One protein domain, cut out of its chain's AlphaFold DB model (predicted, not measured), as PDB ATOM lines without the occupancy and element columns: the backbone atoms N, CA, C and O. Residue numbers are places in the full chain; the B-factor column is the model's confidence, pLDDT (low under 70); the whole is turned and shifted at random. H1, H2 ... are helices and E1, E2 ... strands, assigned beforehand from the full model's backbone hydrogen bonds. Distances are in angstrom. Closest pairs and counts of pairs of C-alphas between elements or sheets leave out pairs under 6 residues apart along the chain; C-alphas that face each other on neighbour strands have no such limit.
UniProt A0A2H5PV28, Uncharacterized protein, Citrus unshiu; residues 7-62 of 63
ATOM      1  N   HIS A   7     359.346 234.969 179.762       85.06
ATOM      2  CA  HIS A   7     360.624 235.648 179.975       85.06
ATOM      3  C   HIS A   7     360.851 236.134 181.411       85.06
ATOM      4  O   HIS A   7     361.974 236.103 181.912       85.06
ATOM      5  N   PHE A   8     359.808 236.599 182.099       87.00
ATOM      6  CA  PHE A   8     359.936 237.073 183.474       87.00
ATOM      7  C   PHE A   8     360.177 235.912 184.441       87.00
ATOM      8  O   PHE A   8     361.020 236.012 185.336       87.00
ATOM      9  N   GLN A   9     359.483 234.790 184.236       87.12
ATOM     10  CA  GLN A   9     359.711 233.582 185.025       87.12
ATOM     11  C   GLN A   9     361.129 233.045 184.808       87.12
ATOM     12  O   GLN A   9     361.840 232.797 185.785       87.12
ATOM     13  N   GLU A  10     361.570 232.943 183.551       91.44
ATOM     14  CA  GLU A  10     362.932 232.531 183.192       91.44
ATOM     15  C   GLU A  10     363.992 233.400 183.880       91.44
ATOM     16  O   GLU A  10     364.922 232.871 184.492       91.44
ATOM     17  N   LEU A  11     363.824 234.729 183.875       92.00
ATOM     18  CA  LEU A  11     364.742 235.654 184.548       92.00
ATOM     19  C   LEU A  11     364.857 235.384 186.055       92.00
ATOM     20  O   LEU A  11     365.958 235.452 186.612       92.00
ATOM     21  N   LEU A  12     363.747 235.083 186.732       94.12
ATOM     22  CA  LEU A  12     363.760 234.784 188.166       94.12
ATOM     23  C   LEU A  12     364.404 233.425 188.462       94.12
ATOM     24  O   LEU A  12     365.170 233.326 189.426       94.12
ATOM     25  N   PHE A  13     364.149 232.409 187.635       94.81
ATOM     26  CA  PHE A  13     364.789 231.097 187.760       94.81
ATOM     27  C   PHE A  13     366.300 231.185 187.558       94.81
ATOM     28  O   PHE A  13     367.068 230.699 188.391       94.81
ATOM     29  N   GLU A  14     366.734 231.866 186.500       96.75
ATOM     30  CA  GLU A  14     368.150 232.075 186.208       96.75
ATOM     31  C   GLU A  14     368.848 232.871 187.311       96.75
ATOM     32  O   GLU A  14     369.957 232.533 187.733       96.75
ATOM     33  N   ARG A  15     368.178 233.889 187.863       96.00
ATOM     34  CA  ARG A  15     368.711 234.641 188.999       96.00
ATOM     35  C   ARG A  15     368.851 233.767 190.242       96.00
ATOM     36  O   ARG A  15     369.886 233.834 190.903       96.00
ATOM     37  N   LEU A  16     367.849 232.949 190.560       97.62
ATOM     38  CA  LEU A  16     367.910 232.038 191.703       97.62
ATOM     39  C   LEU A  16     369.065 231.039 191.544       97.62
ATOM     40  O   LEU A  16     369.845 230.847 192.480       97.62
ATOM     41  N   ARG A  17     369.229 230.479 190.340       98.12
ATOM     42  CA  ARG A  17     370.354 229.604 189.995       98.12
ATOM     43  C   ARG A  17     371.695 230.305 190.207       98.12
ATOM     44  O   ARG A  17     372.547 229.778 190.918       98.12
ATOM     45  N   ASN A  18     371.854 231.516 189.677       98.19
ATOM     46  CA  ASN A  18     373.078 232.305 189.815       98.19
ATOM     47  C   ASN A  18     373.442 232.601 191.281       98.19
ATOM     48  O   ASN A  18     374.623 232.621 191.628       98.19
ATOM     49  N   TYR A  19     372.448 232.821 192.149       98.12
ATOM     50  CA  TYR A  19     372.675 233.031 193.582       98.12
ATOM     51  C   TYR A  19     373.202 231.756 194.244       98.12
ATOM     52  O   TYR A  19     374.196 231.819 194.968       98.12
ATOM     53  N   GLY A  20     372.607 230.603 193.925       98.31
ATOM     54  CA  GLY A  20     373.085 229.297 194.381       98.31
ATOM     55  C   GLY A  20     374.516 228.999 193.923       98.31
ATOM     56  O   GLY A  20     375.371 228.681 194.747       98.31
ATOM     57  N   GLU A  21     374.812 229.192 192.634       98.38
ATOM     58  CA  GLU A  21     376.152 228.991 192.053       98.38
ATOM     59  C   GLU A  21     377.225 229.871 192.709       98.38
ATOM     60  O   GLU A  21     378.384 229.474 192.821       98.38
ATOM     61  N   ARG A  22     376.844 231.068 193.168       97.88
ATOM     62  CA  ARG A  22     377.747 232.039 193.804       97.88
ATOM     63  C   ARG A  22     377.749 231.975 195.328       97.88
ATOM     64  O   ARG A  22     378.404 232.808 195.947       97.88
ATOM     65  N   SER A  23     377.026 231.026 195.933       97.62
ATOM     66  CA  SER A  23     376.819 230.966 197.390       97.62
ATOM     67  C   SER A  23     376.317 232.296 197.977       97.62
ATOM     68  O   SER A  23     376.692 232.684 199.083       97.62
ATOM     69  N   LYS A  24     375.488 233.023 197.218       97.81
ATOM     70  CA  LYS A  24     374.853 234.266 197.656       97.81
ATOM     71  C   LYS A  24     373.490 233.945 198.272       97.81
ATOM     72  O   LYS A  24     372.696 233.220 197.680       97.81
ATOM     73  N   GLU A  25     373.197 234.534 199.427       97.69
ATOM     74  CA  GLU A  25     371.867 234.461 200.036       97.69
ATOM     75  C   GLU A  25     370.814 235.120 199.132       97.69
ATOM     76  O   GLU A  25     371.022 236.221 198.608       97.69
ATOM     77  N   GLN A  26     369.689 234.431 198.925       97.25
ATOM     78  CA  GLN A  26     368.565 234.952 198.152       97.25
ATOM     79  C   GLN A  26     367.999 236.208 198.818       97.25
ATOM     80  O   GLN A  26     367.635 236.195 199.989       97.25
ATOM     81  N   ASP A  27     367.873 237.274 198.034       97.81
ATOM     82  CA  ASP A  27     367.424 238.584 198.502       97.81
ATOM     83  C   ASP A  27     366.184 239.092 197.754       97.81
ATOM     84  O   ASP A  27     365.939 240.299 197.740       97.81
ATOM     85  N   PHE A  28     365.420 238.208 197.097       97.31
ATOM     86  CA  PHE A  28     364.254 238.583 196.295       97.31
ATOM     87  C   PHE A  28     363.120 237.549 196.285       97.31
ATOM     88  O   PHE A  28     363.377 236.347 196.351       97.31
ATOM     89  N   TRP A  29     361.870 238.015 196.151       95.56
ATOM     90  CA  TRP A  29     360.659 237.176 196.132       95.56
ATOM     91  C   TRP A  29     359.527 237.794 195.303       95.56
ATOM     92  O   TRP A  29     359.404 239.018 195.227       95.56
ATOM     93  N   LEU A  30     358.646 236.948 194.760       94.19
ATOM     94  CA  LEU A  30     357.304 237.355 194.339       94.19
ATOM     95  C   LEU A  30     356.338 237.186 195.512       94.19
ATOM     96  O   LEU A  30     356.216 236.098 196.073       94.19
ATOM     97  N   VAL A  31     355.647 238.260 195.879       94.31
ATOM     98  CA  VAL A  31     354.683 238.276 196.983       94.31
ATOM     99  C   VAL A  31     353.297 238.562 196.427       94.31
ATOM    100  O   VAL A  31     353.050 239.635 195.875       94.31
ATOM    101  N   ILE A  32     352.397 237.595 196.592       92.88
ATOM    102  CA  ILE A  32     350.979 237.716 196.245       92.88
ATOM    103  C   ILE A  32     350.260 238.432 197.387       92.88
ATOM    104  O   ILE A  32     350.490 238.119 198.555       92.88
ATOM    105  N   GLU A  33     349.394 239.386 197.048       92.81
ATOM    106  CA  GLU A  33     348.632 240.201 198.000       92.81
ATOM    107  C   GLU A  33     349.506 240.763 199.143       92.81
ATOM    108  O   GLU A  33     349.271 240.491 200.326       92.81
ATOM    109  N   PRO A  34     350.552 241.546 198.812       94.69
ATOM    110  CA  PRO A  34     351.510 241.997 199.807       94.69
ATOM    111  C   PRO A  34     350.858 242.917 200.842       94.69
ATOM    112  O   PRO A  34     350.438 244.031 200.528       94.69
ATOM    113  N   LYS A  35     350.867 242.496 202.114       94.50
ATOM    114  CA  LYS A  35     350.276 243.246 203.242       94.50
ATOM    115  C   LYS A  35     350.852 244.652 203.432       94.50
ATOM    116  O   LYS A  35     350.208 245.514 204.016       94.50
ATOM    117  N   PHE A  36     352.066 244.924 202.948       94.38
ATOM    118  CA  PHE A  36     352.627 246.273 203.041       94.38
ATOM    119  C   PHE A  36     351.846 247.298 202.202       94.38
ATOM    120  O   PHE A  36     351.919 248.485 202.512       94.38
ATOM    121  N   LEU A  37     351.068 246.869 201.197       94.19
ATOM    122  CA  LEU A  37     350.191 247.745 200.411       94.19
ATOM    123  C   LEU A  37     349.101 248.412 201.260       94.19
ATOM    124  O   LEU A  37     348.623 249.488 200.896       94.19
ATOM    125  N   ASP A  38     348.751 247.842 202.412       92.62
ATOM    126  CA  ASP A  38     347.781 248.433 203.341       92.62
ATOM    127  C   ASP A  38     348.275 249.781 203.891       92.62
ATOM    128  O   ASP A  38     347.481 250.666 204.208       92.62
ATOM    129  N   LYS A  39     349.600 249.983 203.925       95.69
ATOM    130  CA  LYS A  39     350.230 251.256 204.308       95.69
ATOM    131  C   LYS A  39     350.148 252.321 203.209       95.69
ATOM    132  O   LYS A  39     350.424 253.488 203.477       95.69
ATOM    133  N   PHE A  40     349.758 251.947 201.988       93.62
ATOM    134  CA  PHE A  40     349.729 252.818 200.809       93.62
ATOM    135  C   PHE A  40     348.334 252.869 200.156       93.62
ATOM    136  O   PHE A  40     348.198 252.619 198.956       93.62
ATOM    137  N   PRO A  41     347.271 253.243 200.893       89.81
ATOM    138  CA  PRO A  41     345.884 253.094 200.440       89.81
ATOM    139  C   PRO A  41     345.572 253.841 199.136       89.81
ATOM    140  O   PRO A  41     344.773 253.373 198.326       89.81
ATOM    141  N   ASN A  42     346.216 254.985 198.894       92.19
ATOM    142  CA  ASN A  42     346.015 255.768 197.671       92.19
ATOM    143  C   ASN A  42     346.583 255.076 196.422       92.19
ATOM    144  O   ASN A  42     346.005 255.197 195.344       92.19
ATOM    145  N   ILE A  43     347.689 254.338 196.568       87.25
ATOM    146  CA  ILE A  43     348.292 253.546 195.487       87.25
ATOM    147  C   ILE A  43     347.466 252.276 195.286       87.25
ATOM    148  O   ILE A  43     347.059 251.962 194.171       87.25
ATOM    149  N   THR A  44     347.139 251.603 196.386       88.06
ATOM    150  CA  THR A  44     346.415 250.331 196.406       88.06
ATOM    151  C   THR A  44     345.043 250.408 195.739       88.06
ATOM    152  O   THR A  44     344.656 249.471 195.046       88.06
ATOM    153  N   LYS A  45     344.334 251.540 195.852       88.38
ATOM    154  CA  LYS A  45     343.060 251.783 195.146       88.38
ATOM    155  C   LYS A  45     343.172 251.741 193.618       88.38
ATOM    156  O   LYS A  45     342.164 251.546 192.949       88.38
ATOM    157  N   ARG A  46     344.365 251.973 193.064       90.81
ATOM    158  CA  ARG A  46     344.610 252.019 191.613       90.81
ATOM    159  C   ARG A  46     345.061 250.668 191.053       90.81
ATOM    160  O   ARG A  46     345.112 250.514 189.836       90.81
ATOM    161  N   LEU A  47     345.398 249.708 191.917       88.62
ATOM    162  CA  LEU A  47     345.872 248.386 191.521       88.62
ATOM    163  C   LEU A  47     344.696 247.436 191.281       88.62
ATOM    164  O   LEU A  47     343.732 247.407 192.048       88.62
ATOM    165  N   ARG A  48     344.797 246.618 190.230       88.25
ATOM    166  CA  ARG A  48     343.914 245.458 190.051       88.25
ATOM    167  C   ARG A  48     344.294 244.372 191.057       88.25
ATOM    168  O   ARG A  48     345.443 244.301 191.490       88.25
ATOM    169  N   ARG A  49     343.319 243.543 191.428       87.25
ATOM    170  CA  ARG A  49     343.491 242.450 192.388       87.25
ATOM    171  C   ARG A  49     343.301 241.088 191.696       87.25
ATOM    172  O   ARG A  49     342.409 241.001 190.851       87.25
ATOM    173  N   PRO A  50     344.090 240.057 192.056       89.50
ATOM    174  CA  PRO A  50     345.157 240.097 193.058       89.50
ATOM    175  C   PRO A  50     346.389 240.887 192.578       89.50
ATOM    176  O   PRO A  50     346.763 240.832 191.410       89.50
ATOM    177  N   ALA A  51     346.995 241.654 193.482       91.06
ATOM    178  CA  ALA A  51     348.235 242.377 193.246       91.06
ATOM    179  C   ALA A  51     349.426 241.478 193.588       91.06
ATOM    180  O   ALA A  51     349.427 240.789 194.608       91.06
ATOM    181  N   VAL A  52     350.458 241.525 192.752       91.38
ATOM    182  CA  VAL A  52     351.722 240.813 192.959       91.38
ATOM    183  C   VAL A  52     352.844 241.842 193.000       91.38
ATOM    184  O   VAL A  52     352.848 242.776 192.199       91.38
ATOM    185  N   ALA A  53     353.783 241.690 193.933       92.25
ATOM    186  CA  ALA A  53     354.982 242.520 194.007       92.25
ATOM    187  C   ALA A  53     356.246 241.670 193.885       92.25
ATOM    188  O   ALA A  53     356.388 240.668 194.584       92.25
ATOM    189  N   LEU A  54     357.184 242.123 193.053       94.06
ATOM    190  CA  LEU A  54     358.578 241.715 193.142       94.06
ATOM    191  C   LEU A  54     359.251 242.554 194.232       94.06
ATOM    192  O   LEU A  54     359.276 243.780 194.146       94.06
ATOM    193  N   VAL A  55     359.763 241.901 195.271       96.06
ATOM    194  CA  VAL A  55     360.452 242.557 196.388       96.06
ATOM    195  C   VAL A  55     361.904 242.116 196.433       96.06
ATOM    196  O   VAL A  55     362.198 240.947 196.197       96.06
ATOM    197  N   SER A  56     362.810 243.040 196.749       97.25
ATOM    198  CA  SER A  56     364.214 242.737 197.015       97.25
ATOM    199  C   SER A  56     364.855 243.784 197.915       97.25
ATOM    200  O   SER A  56     364.414 244.932 197.946       97.25
ATOM    201  N   THR A  57     365.919 243.406 198.623       97.06
ATOM    202  CA  THR A  57     366.787 244.360 199.334       97.06
ATOM    203  C   THR A  57     367.830 245.008 198.415       97.06
ATOM    204  O   THR A  57     368.527 245.932 198.832       97.06
ATOM    205  N   ASN A  58     367.947 244.560 197.160       96.25
ATOM    206  CA  ASN A  58     368.844 245.128 196.158       96.25
ATOM    207  C   ASN A  58     368.161 246.283 195.403       96.25
ATOM    208  O   ASN A  58     367.546 246.076 194.358       96.25
ATOM    209  N   GLY A  59     368.289 247.505 195.934       93.81
ATOM    210  CA  GLY A  59     367.694 248.719 195.355       93.81
ATOM    211  C   GLY A  59     368.001 248.927 193.863       93.81
ATOM    212  O   GLY A  59     367.056 249.040 193.084       93.81
ATOM    213  N   PRO A  60     369.277 248.897 193.427       94.25
ATOM    214  CA  PRO A  60     369.640 249.044 192.014       94.25
ATOM    215  C   PRO A  60     369.031 248.009 191.065       94.25
ATOM    216  O   PRO A  60     368.971 248.257 189.872       94.25
ATOM    217  N   TRP A  61     368.619 246.840 191.561       92.94
ATOM    218  CA  TRP A  61     367.960 245.834 190.726       92.94
ATOM    219  C   TRP A  61     366.454 246.079 190.562       92.94
ATOM    220  O   TRP A  61     365.869 245.633 189.583       92.94
ATOM    221  N   ILE A  62     365.832 246.767 191.523       92.50
ATOM    222  CA  ILE A  62     364.400 247.100 191.505       92.50
ATOM    223  C   ILE A  62     364.122 248.420 190.763       92.50
ATOM    224  O   ILE A  62     362.983 248.652 190.361       92.50
TER     225      ILE A  62
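This is residues 7 to 62 of the 63 residues of an uncharacterized protein of Citrus unshiu (UniProt A0A2H5PV28). A two-stranded ribbon, E1 and E2, makes the middle of a loose, elongated model, with the long helix H1 and short H4 toward one end and short helices H2 and H3 at the other. Residues 38 to 43 stick out there. The 56 printed residues, of mixed class, run H1, E1, H2, H3, E2, H4; radius of gyration of the C-alphas 13.7 A, spans 40 by 22 by 17 A.

H1, residues 7 to 21, runs 20.8 A from C-alpha 7 at (360.624, 235.648, 179.975). E1 is residues 28 to 32, 13.3 A; H2 35 to 39; H3 41 to 44; E2 52 to 56, 13.3 A; H4 59 to 62, ending at C-alpha 62, (364.400, 247.100, 191.505).

E1 and E2 are antiparallel, 159 degrees, with N 31 and O 53 within hydrogen-bond range, 2.8 A. H1 is near E1, with 6 C-alpha pairs within 10 A. H2 and H3 only just touch, only at the corner, with 3 C-alpha pairs within 8 A; the closest are Leu 37 and Thr 44, 6.1 A. The closest C-alphas of E2 and H4 are Ser 56 and Ile 62, 7.0 A. Every O i to N i+4 pair is within range in H1; H2 has 0 of 1, but 2 of 2 O i to N i+3; H3 and H4 are too short.

The farthest C-alphas, Glu 21 and Asn 42, are 40.7 A apart. The printed part has no cut and no long link; no printed residue is under 70 in pLDDT.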